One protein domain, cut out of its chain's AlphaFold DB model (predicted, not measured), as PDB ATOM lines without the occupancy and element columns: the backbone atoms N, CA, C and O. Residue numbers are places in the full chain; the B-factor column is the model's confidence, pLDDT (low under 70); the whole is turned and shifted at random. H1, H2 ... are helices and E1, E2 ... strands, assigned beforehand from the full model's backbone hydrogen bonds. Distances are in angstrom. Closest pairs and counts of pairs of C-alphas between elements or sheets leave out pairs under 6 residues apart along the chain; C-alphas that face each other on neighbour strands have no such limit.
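Overview. This is residues 43 to 153 of the 163 residues of the protein "DUF3108 domain-containing protein" of Thiotrichales bacterium (UniProt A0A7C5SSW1). One twisted sheet of six strands, each folding back beside the one before, curls round a short helix, H1. After E6 a tail without named elements, residues 135 to 153, loops out and returns to the sheet, where residues 151 to 152 pair with residues 83 to 84 of E2. The printed part has 111 residues and is mostly strand, with H1 followed by E1 to E6; the sheet's order is E1 - E2 - E3 - E4 - E5 - E6, all antiparallel. The whole is compact, with a radius of gyration of the C-alphas of 14.5 A, and elongated, spanning 42 by 27 by 27 A.

Arrangement. Start at E2, residues 69 to 85, which bends by 91 degrees at residue 82. Its residues 69 to 76 pair with E1, residues 59 to 66, at 127 degrees; look for N 62 and O 73, 2.8 A apart. Its residues 76 to 85 pair with E3, residues 88 to 99, where N 83 and O 90 are 2.8 A apart. Next come E4, residues 104 to 111, with N 95 and O 108 at 2.9 A; E5, residues 117 to 125, with N 107 and O 122 at 2.9 A; and E6, residues 128 to 134, with N 123 and O 131 at 2.9 A. The six form a meander, each strand the antiparallel neighbour of the one before. The edge strands E1 and E6 are apart. H1, residues 46 to 52, is on the sheet; its closest C-alphas to E5 are Met 50 and Leu 117, 6.4 A apart, and to E1 Leu 49 and Tyr 60, 7.0 A apart. In H1 every O i to N i+4 pair is within hydrogen-bond range.

Along the chain. Find C-alpha 46 at (38.517, 34.742, 41.043), where H1 begins. E2 runs 37.6 A from C-alpha 69 at (20.869, 32.144, 46.767), and E3 measures 33.9 A. E6 ends at C-alpha 134, (49.352, 29.179, 48.790).

Size, cuts and confidence. The C-alphas farthest apart, of Lys 101 and Gln 142, are 45.8 A apart. The printed part has no cut, no link between named elements is long, and no printed residue is under 70 in pLDDT.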
ATOM      1  N   LEU A  43      34.013  29.774  43.324       82.75
ATOM      2  CA  LEU A  43      35.369  29.566  42.820       82.75
ATOM      3  C   LEU A  43      35.644  30.393  41.558       82.75
ATOM      4  O   LEU A  43      36.751  30.913  41.414       82.75
ATOM      5  N   SER A  44      34.657  30.591  40.678       89.88
ATOM      6  CA  SER A  44      34.883  31.296  39.406       89.88
ATOM      7  C   SER A  44      35.007  32.817  39.515       89.88
ATOM      8  O   SER A  44      35.649  33.409  38.647       89.88
ATOM      9  N   PHE A  45      34.515  33.470  40.582       90.00
ATOM     10  CA  PHE A  45      34.683  34.930  40.748       90.00
ATOM     11  C   PHE A  45      36.160  35.367  40.777       90.00
ATOM     12  O   PHE A  45      36.473  36.541  40.571       90.00
ATOM     13  N   GLN A  46      37.088  34.446  41.051       91.06
ATOM     14  CA  GLN A  46      38.517  34.742  41.043       91.06
ATOM     15  C   GLN A  46      38.988  35.194  39.653       91.06
ATOM     16  O   GLN A  46      39.869  36.041  39.563       91.06
ATOM     17  N   ILE A  47      38.357  34.715  38.575       92.75
ATOM     18  CA  ILE A  47      38.703  35.072  37.195       92.75
ATOM     19  C   ILE A  47      38.499  36.573  36.918       92.75
ATOM     20  O   ILE A  47      39.478  37.240  36.571       92.75
ATOM     21  N   PRO A  48      37.294  37.162  37.078       94.56
ATOM     22  CA  PRO A  48      37.121  38.599  36.869       94.56
ATOM     23  C   PRO A  48      37.946  39.428  37.859       94.56
ATOM     24  O   PRO A  48      38.439  40.495  37.495       94.56
ATOM     25  N   LEU A  49      38.180  38.928  39.076       95.38
ATOM     26  CA  LEU A  49      39.062  39.593  40.033       95.38
ATOM     27  C   LEU A  49      40.504  39.677  39.514       95.38
ATOM     28  O   LEU A  49      41.097  40.754  39.556       95.38
ATOM     29  N   MET A  50      41.048  38.587  38.965       96.06
ATOM     30  CA  MET A  50      42.369  38.571  38.329       96.06
ATOM     31  C   MET A  50      42.434  39.519  37.125       96.06
ATOM     32  O   MET A  50      43.410  40.248  36.966       96.06
ATOM     33  N   ILE A  51      41.391  39.569  36.295       96.50
ATOM     34  CA  ILE A  51      41.344  40.457  35.120       96.50
ATOM     35  C   ILE A  51      41.351  41.935  35.538       96.50
ATOM     36  O   ILE A  51      42.000  42.774  34.913       96.50
ATOM     37  N   GLU A  52      40.610  42.283  36.587       96.19
ATOM     38  CA  GLU A  52      40.320  43.677  36.909       96.19
ATOM     39  C   GLU A  52      41.255  44.303  37.942       96.19
ATOM     40  O   GLU A  52      41.362  45.539  37.973       96.19
ATOM     41  N   ALA A  53      41.868  43.490  38.808       96.81
ATOM     42  CA  ALA A  53      42.642  43.954  39.951       96.81
ATOM     43  C   ALA A  53      43.778  44.890  39.531       96.81
ATOM     44  O   ALA A  53      44.647  44.556  38.726       96.81
ATOM     45  N   ARG A  54      43.765  46.102  40.093       96.25
ATOM     46  CA  ARG A  54      44.789  47.120  39.844       96.25
ATOM     47  C   ARG A  54      44.832  48.146  40.974       96.25
ATOM     48  O   ARG A  54      43.795  48.415  41.581       96.25
ATOM     49  N   PRO A  55      45.980  48.806  41.224       94.69
ATOM     50  CA  PRO A  55      46.127  49.746  42.342       94.69
ATOM     51  C   PRO A  55      45.108  50.901  42.380       94.69
ATOM     52  O   PRO A  55      44.797  51.413  43.459       94.69
ATOM     53  N   SER A  56      44.608  51.321  41.213       95.81
ATOM     54  CA  SER A  56      43.640  52.415  41.069       95.81
ATOM     55  C   SER A  56      42.190  52.001  41.338       95.81
ATOM     56  O   SER A  56      41.367  52.866  41.628       95.81
ATOM     57  N   LYS A  57      41.857  50.703  41.288       97.12
ATOM     58  CA  LYS A  57      40.499  50.199  41.538       97.12
ATOM     59  C   LYS A  57      40.378  49.745  42.995       97.12
ATOM     60  O   LYS A  57      41.144  48.910  43.471       97.12
ATOM     61  N   LYS A  58      39.428  50.335  43.726       97.25
ATOM     62  CA  LYS A  58      39.272  50.120  45.177       97.25
ATOM     63  C   LYS A  58      38.255  49.052  45.551       97.25
ATOM     64  O   LYS A  58      38.345  48.517  46.651       97.25
ATOM     65  N   GLN A  59      37.298  48.760  44.676       97.75
ATOM     66  CA  GLN A  59      36.219  47.816  44.950       97.75
ATOM     67  C   GLN A  59      35.935  46.938  43.735       97.75
ATOM     68  O   GLN A  59      36.055  47.393  42.595       97.75
ATOM     69  N   TYR A  60      35.532  45.703  44.010       96.75
ATOM     70  CA  TYR A  60      35.277  44.656  43.029       96.75
ATOM     71  C   TYR A  60      33.985  43.923  43.415       96.75
ATOM     72  O   TYR A  60      34.030  42.966  44.194       96.75
ATOM     73  N   PRO A  61      32.819  44.441  42.992       95.75
ATOM     74  CA  PRO A  61      31.537  43.802  43.243       95.75
ATOM     75  C   PRO A  61      31.276  42.699  42.213       95.75
ATOM     76  O   PRO A  61      31.326  42.944  41.011       95.75
ATOM     77  N   TYR A  62      30.936  41.506  42.691       94.94
ATOM     78  CA  TYR A  62      30.553  40.364  41.867       94.94
ATOM     79  C   TYR A  62      29.251  39.766  42.385       94.94
ATOM     80  O   TYR A  62      29.104  39.546  43.587       94.94
ATOM     81  N   MET A  63      28.310  39.492  41.485       95.06
ATOM     82  CA  MET A  63      27.143  38.687  41.828       95.06
ATOM     83  C   MET A  63      27.568  37.222  41.862       95.06
ATOM     84  O   MET A  63      28.164  36.741  40.897       95.06
ATOM     85  N   ALA A  64      27.281  36.518  42.951       93.31
ATOM     86  CA  ALA A  64      27.605  35.107  43.071       93.31
ATOM     87  C   ALA A  64      26.438  34.296  43.629       93.31
ATOM     88  O   ALA A  64      25.620  34.815  44.384       93.31
ATOM     89  N   VAL A  65      26.382  33.014  43.278       92.62
ATOM     90  CA  VAL A  65      25.434  32.060  43.861       92.62
ATOM     91  C   VAL A  65      26.130  31.187  44.904       92.62
ATOM     92  O   VAL A  65      27.187  30.606  44.656       92.62
ATOM     93  N   LEU A  66      25.538  31.093  46.095       87.38
ATOM     94  CA  LEU A  66      26.009  30.217  47.168       87.38
ATOM     95  C   LEU A  66      24.821  29.619  47.914       87.38
ATOM     96  O   LEU A  66      23.984  30.344  48.448       87.38
ATOM     97  N   GLY A  67      24.765  28.290  48.021       87.12
ATOM     98  CA  GLY A  67      23.668  27.635  48.731       87.12
ATOM     99  C   GLY A  67      22.312  27.826  48.045       87.12
ATOM    100  O   GLY A  67      21.288  27.709  48.716       87.12
ATOM    101  N   GLY A  68      22.308  28.133  46.744       90.44
ATOM    102  CA  GLY A  68      21.108  28.380  45.943       90.44
ATOM    103  C   GLY A  68      20.531  29.793  46.066       90.44
ATOM    104  O   GLY A  68      19.391  30.005  45.673       90.44
ATOM    105  N   GLU A  69      21.283  30.745  46.616       91.94
ATOM    106  CA  GLU A  69      20.869  32.144  46.767       91.94
ATOM    107  C   GLU A  69      21.890  33.069  46.097       91.94
ATOM    108  O   GLU A  69      23.092  32.793  46.138       91.94
ATOM    109  N   LEU A  70      21.409  34.157  45.481       93.81
ATOM    110  CA  LEU A  70      22.265  35.229  44.972       93.81
ATOM    111  C   LEU A  70      22.745  36.108  46.126       93.81
ATOM    112  O   LEU A  70      21.955  36.527  46.972       93.81
ATOM    113  N   ASP A  71      24.032  36.429  46.123       90.69
ATOM    114  CA  ASP A  71      24.645  37.367  47.054       90.69
ATOM    115  C   ASP A  71      25.697  38.212  46.328       90.69
ATOM    116  O   ASP A  71      26.351  37.768  45.380       90.69
ATOM    117  N   GLN A  72      25.879  39.448  46.788       91.25
ATOM    118  CA  GLN A  72      26.858  40.359  46.217       91.25
ATOM    119  C   GLN A  72      28.176  40.275  46.988       91.25
ATOM    120  O   GLN A  72      28.336  40.775  48.104       91.25
ATOM    121  N   TYR A  73      29.181  39.701  46.343       91.31
ATOM    122  CA  TYR A  73      30.535  39.598  46.856       91.31
ATOM    123  C   TYR A  73      31.307  40.856  46.485       91.31
ATOM    124  O   TYR A  73      31.750  41.015  45.355       91.31
ATOM    125  N   THR A  74      31.479  41.763  47.446       94.81
ATOM    126  CA  THR A  74      32.294  42.967  47.242       94.81
ATOM    127  C   THR A  74      33.656  42.799  47.899       94.81
ATOM    128  O   THR A  74      33.762  42.824  49.127       94.81
ATOM    129  N   PHE A  75      34.697  42.657  47.080       96.62
ATOM    130  CA  PHE A  75      36.078  42.751  47.546       96.62
ATOM    131  C   PHE A  75      36.523  44.209  47.574       96.62
ATOM    132  O   PHE A  75      36.149  45.007  46.711       96.62
ATOM    133  N   LYS A  76      37.349  44.557  48.555       98.12
ATOM    134  CA  LYS A  76      37.983  45.868  48.685       98.12
ATOM    135  C   LYS A  76      39.489  45.710  48.596       98.12
ATOM    136  O   LYS A  76      40.027  44.783  49.183       98.12
ATOM    137  N   LEU A  77      40.160  46.606  47.880       98.06
ATOM    138  CA  LEU A  77      41.618  46.705  47.918       98.06
ATOM    139  C   LEU A  77      42.026  47.360  49.238       98.06
ATOM    140  O   LEU A  77      41.736  48.541  49.439       98.06
ATOM    141  N   GLU A  78      42.703  46.617  50.105       96.75
ATOM    142  CA  GLU A  78      43.010  47.064  51.472       96.75
ATOM    143  C   GLU A  78      44.485  47.346  51.694       96.75
ATOM    144  O   GLU A  78      44.836  48.161  52.544       96.75
ATOM    145  N   GLY A  79      45.354  46.739  50.892       93.88
ATOM    146  CA  GLY A  79      46.778  46.880  51.111       93.88
ATOM    147  C   GLY A  79      47.627  46.485  49.923       93.88
ATOM    148  O   GLY A  79      47.160  45.988  48.893       93.88
ATOM    149  N   LYS A  80      48.918  46.736  50.106       95.06
ATOM    150  CA  LYS A  80      49.980  46.151  49.307       95.06
ATOM    151  C   LYS A  80      50.966  45.509  50.261       95.06
ATOM    152  O   LYS A  80      51.338  46.136  51.250       95.06
ATOM    153  N   LYS A  81      51.397  44.296  49.951       93.81
ATOM    154  CA  LYS A  81      52.457  43.609  50.689       93.81
ATOM    155  C   LYS A  81      53.534  43.169  49.718       93.81
ATOM    156  O   LYS A  81      53.259  42.989  48.538       93.81
ATOM    157  N   ASN A  82      54.751  43.008  50.197       95.19
ATOM    158  CA  ASN A  82      55.812  42.412  49.405       95.19
ATOM    159  C   ASN A  82      55.948  40.941  49.807       95.19
ATOM    160  O   ASN A  82      55.744  40.601  50.970       95.19
ATOM    161  N   ALA A  83      56.256  40.073  48.849       95.31
ATOM    162  CA  ALA A  83      56.473  38.657  49.107       95.31
ATOM    163  C   ALA A  83      57.630  38.104  48.280       95.31
ATOM    164  O   ALA A  83      57.881  38.568  47.167       95.31
ATOM    165  N   ARG A  84      58.299  37.072  48.791       96.00
ATOM    166  CA  ARG A  84      59.267  36.276  48.030       96.00
ATOM    167  C   ARG A  84      58.626  34.995  47.524       96.00
ATOM    168  O   ARG A  84      57.968  34.300  48.290       96.00
ATOM    169  N   PHE A  85      58.866  34.671  46.258       96.00
ATOM    170  CA  PHE A  85      58.478  33.410  45.624       96.00
ATOM    171  C   PHE A  85      59.480  33.061  44.524       96.00
ATOM    172  O   PHE A  85      59.931  33.945  43.798       96.00
ATOM    173  N   ALA A  86      59.881  31.790  44.423       94.12
ATOM    174  CA  ALA A  86      60.871  31.325  43.443       94.12
ATOM    175  C   ALA A  86      62.147  32.207  43.371       94.12
ATOM    176  O   ALA A  86      62.640  32.538  42.293       94.12
ATOM    177  N   GLY A  87      62.646  32.656  44.534       91.94
ATOM    178  CA  GLY A  87      63.842  33.505  44.647       91.94
ATOM    179  C   GLY A  87      63.671  34.965  44.200       91.94
ATOM    180  O   GLY A  87      64.654  35.699  44.154       91.94
ATOM    181  N   LYS A  88      62.450  35.411  43.875       94.12
ATOM    182  CA  LYS A  88      62.151  36.776  43.412       94.12
ATOM    183  C   LYS A  88      61.197  37.496  44.359       94.12
ATOM    184  O   LYS A  88      60.348  36.866  44.985       94.12
ATOM    185  N   GLN A  89      61.328  38.820  44.432       96.56
ATOM    186  CA  GLN A  89      60.397  39.681  45.159       96.56
ATOM    187  C   GLN A  89      59.206  40.052  44.265       96.56
ATOM    188  O   GLN A  89      59.388  40.442  43.112       96.56
ATOM    189  N   TYR A  90      58.003  40.003  44.824       97.00
ATOM    190  CA  TYR A  90      56.750  40.400  44.197       97.00
ATOM    191  C   TYR A  90      56.036  41.430  45.070       97.00
ATOM    192  O   TYR A  90      55.954  41.267  46.285       97.00
ATOM    193  N   SER A  91      55.491  42.479  44.450       97.12
ATOM    194  CA  SER A  91      54.533  43.370  45.108       97.12
ATOM    195  C   SER A  91      53.133  42.809  44.901       97.12
ATOM    196  O   SER A  91      52.719  42.599  43.762       97.12
ATOM    197  N   LEU A  92      52.425  42.543  45.989       98.00
ATOM    198  CA  LEU A  92      51.104  41.935  46.011       98.00
ATOM    199  C   LEU A  92      50.036  42.979  46.317       98.00
ATOM    200  O   LEU A  92      50.264  43.902  47.099       98.00
ATOM    201  N   LEU A  93      48.857  42.807  45.731       98.12
ATOM    202  CA  LEU A  93      47.641  43.531  46.086       98.12
ATOM    203  C   LEU A  93      46.815  42.668  47.032       98.12
ATOM    204  O   LEU A  93      46.455  41.551  46.674       98.12
ATOM    205  N   GLU A  94      46.490  43.192  48.209       98.00
ATOM    206  CA  GLU A  94      45.586  42.525  49.143       98.00
ATOM    207  C   GLU A  94      44.156  42.989  48.893       98.00
ATOM    208  O   GLU A  94      43.830  44.170  49.066       98.00
ATOM    209  N   VAL A  95      43.300  42.052  48.498       97.75
ATOM    210  CA  VAL A  95      41.867  42.284  48.354       97.75
ATOM    211  C   VAL A  95      41.089  41.440  49.353       97.75
ATOM    212  O   VAL A  95      41.350  40.250  49.519       97.75
ATOM    213  N   VAL A  96      40.120  42.062  50.023       97.62
ATOM    214  CA  VAL A  96      39.395  41.445  51.136       97.62
ATOM    215  C   VAL A  96      37.893  41.556  50.931       97.62
ATOM    216  O   VAL A  96      37.366  42.639  50.661       97.62
ATOM    217  N   ARG A  97      37.181  40.444  51.112       95.44
ATOM    218  CA  ARG A  97      35.716  40.410  51.229       95.44
ATOM    219  C   ARG A  97      35.340  40.036  52.655       95.44
ATOM    220  O   ARG A  97      35.739  38.980  53.137       95.44
ATOM    221  N   ARG A  98      34.538  40.870  53.320       95.50
ATOM    222  CA  ARG A  98      34.032  40.614  54.680       95.50
ATOM    223  C   ARG A  98      32.530  40.362  54.679       95.50
ATOM    224  O   ARG A  98      31.776  41.103  54.058       95.50
ATOM    225  N   ASP A  99      32.110  39.354  55.431       91.44
ATOM    226  CA  ASP A  99      30.725  39.104  55.824       91.44
ATOM    227  C   ASP A  99      30.622  39.371  57.330       91.44
ATOM    228  O   ASP A  99      30.977  38.527  58.155       91.44
ATOM    229  N   SER A 100      30.184  40.580  57.691       84.38
ATOM    230  CA  SER A 100      30.084  41.014  59.088       84.38
ATOM    231  C   SER A 100      29.017  40.249  59.870       84.38
ATOM    232  O   SER A 100      29.186  40.033  61.068       84.38
ATOM    233  N   LYS A 101      27.953  39.777  59.204       89.25
ATOM    234  CA  LYS A 101      26.878  39.003  59.841       89.25
ATOM    235  C   LYS A 101      27.379  37.637  60.295       89.25
ATOM    236  O   LYS A 101      27.037  37.191  61.384       89.25
ATOM    237  N   LYS A 102      28.192  36.978  59.465       89.44
ATOM    238  CA  LYS A 102      28.770  35.658  59.771       89.44
ATOM    239  C   LYS A 102      30.170  35.732  60.382       89.44
ATOM    240  O   LYS A 102      30.754  34.677  60.608       89.44
ATOM    241  N   LYS A 103      30.709  36.941  60.589       93.81
ATOM    242  CA  LYS A 103      32.087  37.198  61.040       93.81
ATOM    243  C   LYS A 103      33.122  36.422  60.217       93.81
ATOM    244  O   LYS A 103      33.994  35.747  60.756       93.81
ATOM    245  N   ARG A 104      33.001  36.480  58.888       95.25
ATOM    246  CA  ARG A 104      33.933  35.819  57.961       95.25
ATOM    247  C   ARG A 104      34.682  36.845  57.136       95.25
ATOM    248  O   ARG A 104      34.089  37.841  56.720       95.25
ATOM    249  N   ALA A 105      35.942  36.569  56.837       96.81
ATOM    250  CA  ALA A 105      36.703  37.333  55.858       96.81
ATOM    251  C   ALA A 105      37.419  36.389  54.896       96.81
ATOM    252  O   ALA A 105      37.853  35.310  55.289       96.81
ATOM    253  N   LEU A 106      37.507  36.793  53.636       95.44
ATOM    254  CA  LEU A 106      38.309  36.138  52.614       95.44
ATOM    255  C   LEU A 106      39.344  37.146  52.133       95.44
ATOM    256  O   LEU A 106      38.967  38.157  51.537       95.44
ATOM    257  N   HIS A 107      40.607  36.872  52.428       97.06
ATOM    258  CA  HIS A 107      41.755  37.649  51.985       97.06
ATOM    259  C   HIS A 107      42.391  36.949  50.788       97.06
ATOM    260  O   HIS A 107      42.549  35.727  50.786       97.06
ATOM    261  N   ILE A 108      42.732  37.722  49.762       96.94
ATOM    262  CA  ILE A 108      43.413  37.228  48.570       96.94
ATOM    263  C   ILE A 108      44.561  38.181  48.259       96.94
ATOM    264  O   ILE A 108      44.344  39.380  48.074       96.94
ATOM    265  N   TRP A 109      45.777  37.645  48.169       97.94
ATOM    266  CA  TRP A 109      46.950  38.395  47.732       97.94
ATOM    267  C   TRP A 109      47.262  38.059  46.281       97.94
ATOM    268  O   TRP A 109      47.637  36.934  45.957       97.94
ATOM    269  N   LEU A 110      47.100  39.047  45.406       98.00
ATOM    270  CA  LEU A 110      47.279  38.921  43.962       98.00
ATOM    271  C   LEU A 110      48.643  39.480  43.567       98.00
ATOM    272  O   LEU A 110      48.992  40.573  44.008       98.00
ATOM    273  N   ALA A 111      49.390  38.791  42.705       97.50
ATOM    274  CA  ALA A 111      50.642  39.300  42.143       97.50
ATOM    275  C   ALA A 111      50.423  39.912  40.753       97.50
ATOM    276  O   ALA A 111      50.327  39.160  39.781       97.50
ATOM    277  N   PRO A 112      50.421  41.249  40.584       97.19
ATOM    278  CA  PRO A 112      50.214  41.865  39.273       97.19
ATOM    279  C   PRO A 112      51.262  41.453  38.241       97.19
ATOM    280  O   PRO A 112      50.929  41.238  37.081       97.19
ATOM    281  N   ALA A 113      52.511  41.252  38.672       95.69
ATOM    282  CA  ALA A 113      53.588  40.769  37.808       95.69
ATOM    283  C   ALA A 113      53.385  39.322  37.308       95.69
ATOM    284  O   ALA A 113      54.084  38.894  36.397       95.69
ATOM    285  N   LEU A 114      52.445  38.575  37.895       95.38
ATOM    286  CA  LEU A 114      52.053  37.223  37.493       95.38
ATOM    287  C   LEU A 114      50.607  37.209  36.974       95.38
ATOM    288  O   LEU A 114      49.854  36.293  37.281       95.38
ATOM    289  N   ASN A 115      50.191  38.237  36.225       94.69
ATOM    290  CA  ASN A 115      48.822  38.373  35.704       94.69
ATOM    291  C   ASN A 115      47.754  38.346  36.811       94.69
ATOM    292  O   ASN A 115      46.710  37.712  36.673       94.69
ATOM    293  N   ASN A 116      48.049  39.011  37.934       97.19
ATOM    294  CA  ASN A 116      47.223  39.020  39.144       97.19
ATOM    295  C   ASN A 116      46.933  37.624  39.715       97.19
ATOM    296  O   ASN A 116      45.936  37.455  40.408       97.19
ATOM    297  N   LEU A 117      47.784  36.626  39.472       96.25
ATOM    298  CA  LEU A 117      47.599  35.294  40.042       96.25
ATOM    299  C   LEU A 117      47.490  35.363  41.581       96.25
ATOM    300  O   LEU A 117      48.339  36.011  42.213       96.25
ATOM    301  N   PRO A 118      46.484  34.707  42.196       96.44
ATOM    302  CA  PRO A 118      46.413  34.549  43.640       96.44
ATOM    303  C   PRO A 118      47.631  33.780  44.149       96.44
ATOM    304  O   PRO A 118      47.839  32.617  43.808       96.44
ATOM    305  N   MET A 119      48.446  34.441  44.963       96.56
ATOM    306  CA  MET A 119      49.601  33.823  45.607       96.56
ATOM    307  C   MET A 119      49.232  33.208  46.950       96.56
ATOM    308  O   MET A 119      49.748  32.147  47.288       96.56
ATOM    309  N   ILE A 120      48.350  33.867  47.705       96.62
ATOM    310  CA  ILE A 120      47.833  33.399  48.993       96.62
ATOM    311  C   ILE A 120      46.332  33.685  49.043       96.62
ATOM    312  O   ILE A 120      45.878  34.745  48.601       96.62
ATOM    313  N   ILE A 121      45.572  32.736  49.585       96.25
ATOM    314  CA  ILE A 121      44.149  32.876  49.894       96.25
ATOM    315  C   ILE A 121      43.943  32.450  51.341       96.25
ATOM    316  O   ILE A 121      44.270  31.322  51.706       96.25
ATOM    317  N   GLU A 122      43.352  33.316  52.153       96.81
ATOM    318  CA  GLU A 122      43.060  33.027  53.552       96.81
ATOM    319  C   GLU A 122      41.584  33.239  53.854       96.81
ATOM    320  O   GLU A 122      40.997  34.275  53.537       96.81
ATOM    321  N   ASN A 123      40.976  32.244  54.493       96.31
ATOM    322  CA  ASN A 123      39.645  32.374  55.061       96.31
ATOM    323  C   ASN A 123      39.775  32.556  56.564       96.31
ATOM    324  O   ASN A 123      40.353  31.708  57.241       96.31
ATOM    325  N   TYR A 124      39.141  33.597  57.080       97.56
ATOM    326  CA  TYR A 124      39.012  33.862  58.502       97.56
ATOM    327  C   TYR A 124      37.580  33.609  58.972       97.56
ATOM    328  O   TYR A 124      36.611  33.891  58.251       97.56
ATOM    329  N   ARG A 125      37.438  33.101  60.196       96.38
ATOM    330  CA  ARG A 125      36.161  32.945  60.906       96.38
ATOM    331  C   ARG A 125      36.329  33.448  62.326       96.38
ATOM    332  O   ARG A 125      37.290  33.083  62.982       96.38
ATOM    333  N   ASP A 126      35.423  34.313  62.761       94.94
ATOM    334  CA  ASP A 126      35.446  34.895  64.106       94.94
ATOM    335  C   ASP A 126      36.771  35.608  64.449       94.94
ATOM    336  O   ASP A 126      37.126  35.762  65.610       94.94
ATOM    337  N   GLY A 127      37.475  36.103  63.423       93.12
ATOM    338  CA  GLY A 127      38.776  36.769  63.553       93.12
ATOM    339  C   GLY A 127      39.984  35.833  63.465       93.12
ATOM    340  O   GLY A 127      41.098  36.319  63.321       93.12
ATOM    341  N   GLU A 128      39.776  34.517  63.464       96.31
ATOM    342  CA  GLU A 128      40.843  33.516  63.438       96.31
ATOM    343  C   GLU A 128      41.053  32.943  62.036       96.31
ATOM    344  O   GLU A 128      40.097  32.775  61.266       96.31
ATOM    345  N   LEU A 129      42.307  32.627  61.699       97.06
ATOM    346  CA  LEU A 129      42.648  31.968  60.442       97.06
ATOM    347  C   LEU A 129      42.050  30.557  60.435       97.06
ATOM    348  O   LEU A 129      42.431  29.693  61.216       97.06
ATOM    349  N   HIS A 130      41.111  30.318  59.527       96.75
ATOM    350  CA  HIS A 130      40.422  29.038  59.409       96.75
ATOM    351  C   HIS A 130      41.054  28.123  58.355       96.75
ATOM    352  O   HIS A 130      41.042  26.904  58.499       96.75
ATOM    353  N   SER A 131      41.561  28.697  57.265       96.31
ATOM    354  CA  SER A 131      42.246  27.950  56.209       96.31
ATOM    355  C   SER A 131      43.124  28.882  55.388       96.31
ATOM    356  O   SER A 131      42.680  29.991  55.074       96.31
ATOM    357  N   ARG A 132      44.280  28.391  54.946       96.06
ATOM    358  CA  ARG A 132      45.198  29.079  54.036       96.06
ATOM    359  C   ARG A 132      45.472  28.199  52.822       96.06
ATOM    360  O   ARG A 132      45.646  26.991  52.957       96.06
ATOM    361  N   MET A 133      45.513  28.808  51.647       95.12
ATOM    362  CA  MET A 133      46.039  28.219  50.420       95.12
ATOM    363  C   MET A 133      47.182  29.095  49.924       95.12
ATOM    364  O   MET A 133      47.121  30.317  50.055       95.12
ATOM    365  N   GLN A 134      48.200  28.475  49.337       96.06
ATOM    366  CA  GLN A 134      49.352  29.179  48.790       96.06
ATOM    367  C   GLN A 134      49.760  28.600  47.438       96.06
ATOM    368  O   GLN A 134      49.591  27.409  47.180       96.06
ATOM    369  N   LEU A 135      50.307  29.456  46.582       96.00
ATOM    370  CA  LEU A 135      50.872  29.058  45.305       96.00
ATOM    371  C   LEU A 135      52.201  28.333  45.526       96.00
ATOM    372  O   LEU A 135      53.175  28.938  45.959       96.00
ATOM    373  N   GLU A 136      52.258  27.055  45.170       95.06
ATOM    374  CA  GLU A 136      53.494  26.267  45.271       95.06
ATOM    375  C   GLU A 136      54.301  26.288  43.970       95.06
ATOM    376  O   GLU A 136      55.534  26.338  43.978       95.06
ATOM    377  N   ARG A 137      53.599  26.251  42.831       95.12
ATOM    378  CA  ARG A 137      54.203  26.206  41.501       95.12
ATOM    379  C   ARG A 137      53.297  26.848  40.461       95.12
ATOM    380  O   ARG A 137      52.097  26.598  40.443       95.12
ATOM    381  N   VAL A 138      53.887  27.603  39.542       95.38
ATOM    382  CA  VAL A 138      53.209  28.097  38.337       95.38
ATOM    383  C   VAL A 138      54.124  27.961  37.132       95.38
ATOM    384  O   VAL A 138      55.330  28.166  37.223       95.38
ATOM    385  N   GLN A 139      53.545  27.628  35.986       94.44
ATOM    386  CA  GLN A 139      54.229  27.637  34.706       94.44
ATOM    387  C   GLN A 139      53.328  28.338  33.694       94.44
ATOM    388  O   GLN A 139      52.139  28.041  33.619       94.44
ATOM    389  N   PHE A 140      53.901  29.263  32.934       90.12
ATOM    390  CA  PHE A 140      53.220  29.935  31.833       90.12
ATOM    391  C   PHE A 140      53.867  29.460  30.540       90.12
ATOM    392  O   PHE A 140      55.052  29.718  30.362       90.12
ATOM    393  N   ASP A 141      53.123  28.784  29.669       87.94
ATOM    394  CA  ASP A 141      53.550  28.279  28.357       87.94
ATOM    395  C   ASP A 141      55.074  28.082  28.203       87.94
ATOM    396  O   ASP A 141      55.670  27.211  28.837       87.94
ATOM    397  N   GLN A 142      55.720  28.926  27.392       84.75
ATOM    398  CA  GLN A 142      57.136  28.844  27.013       84.75
ATOM    399  C   GLN A 142      58.123  29.297  28.112       84.75
ATOM    400  O   GLN A 142      59.303  29.500  27.829       84.75
ATOM    401  N   HIS A 143      57.674  29.492  29.355       86.00
ATOM    402  CA  HIS A 143      58.517  29.926  30.469       86.00
ATOM    403  C   HIS A 143      58.830  28.758  31.413       86.00
ATOM    404  O   HIS A 143      57.970  27.903  31.649       86.00
ATOM    405  N   PRO A 144      60.034  28.726  32.014       88.12
ATOM    406  CA  PRO A 144      60.343  27.783  33.080       88.12
ATOM    407  C   PRO A 144      59.340  27.895  34.231       88.12
ATOM    408  O   PRO A 144      58.890  28.992  34.573       88.12
ATOM    409  N   ALA A 145      59.024  26.759  34.854       91.81
ATOM    410  CA  ALA A 145      58.186  26.747  36.041       91.81
ATOM    411  C   ALA A 145      58.842  27.557  37.172       91.81
ATOM    412  O   ALA A 145      60.021  27.383  37.483       91.81
ATOM    413  N   LEU A 146      58.055  28.423  37.802       92.31
ATOM    414  CA  LEU A 146      58.392  29.072  39.058       92.31
ATOM    415  C   LEU A 146      57.893  28.176  40.189       92.31
ATOM    416  O   LEU A 146      56.722  27.796  40.194       92.31
ATOM    417  N   GLN A 147      58.765  27.843  41.136       92.88
ATOM    418  CA  GLN A 147      58.437  26.993  42.276       92.88
ATOM    419  C   GLN A 147      59.104  27.522  43.543       92.88
ATOM    420  O   GLN A 147      60.249  27.975  43.511       92.88
ATOM    421  N   GLY A 148      58.389  27.450  44.660       89.69
ATOM    422  CA  GLY A 148      58.901  27.802  45.980       89.69
ATOM    423  C   GLY A 148      57.780  28.195  46.932       89.69
ATOM    424  O   GLY A 148      56.626  28.300  46.536       89.69
ATOM    425  N   ASN A 149      58.130  28.453  48.187       89.25
ATOM    426  CA  ASN A 149      57.165  28.940  49.169       89.25
ATOM    427  C   ASN A 149      56.936  30.443  48.990       89.25
ATOM    428  O   ASN A 149      57.879  31.190  48.705       89.25
ATOM    429  N   VAL A 150      55.692  30.882  49.179       90.00
ATOM    430  CA  VAL A 150      55.349  32.305  49.225       90.00
ATOM    431  C   VAL A 150      55.569  32.812  50.645       90.00
ATOM    432  O   VAL A 150      54.852  32.422  51.558       90.00
ATOM    433  N   ASN A 151      56.539  33.706  50.823       91.12
ATOM    434  CA  ASN A 151      56.817  34.338  52.113       91.12
ATOM    435  C   ASN A 151      56.444  35.815  52.036       91.12
ATOM    436  O   ASN A 151      57.091  36.553  51.295       91.12
ATOM    437  N   ILE A 152      55.414  36.242  52.767       86.38
ATOM    438  CA  ILE A 152      55.055  37.658  52.884       86.38
ATOM    439  C   ILE A 152      56.015  38.330  53.871       86.38
ATOM    440  O   ILE A 152      56.235  37.834  54.977       86.38
ATOM    441  N   ASP A 153      56.578  39.473  53.482       84.75
ATOM    442  CA  ASP A 153      57.445  40.256  54.360       84.75
ATOM    443  C   ASP A 153      56.666  40.661  55.627       84.75
ATOM    444  O   ASP A 153      55.599  41.275  55.543       84.75
TER     445      ASP A 153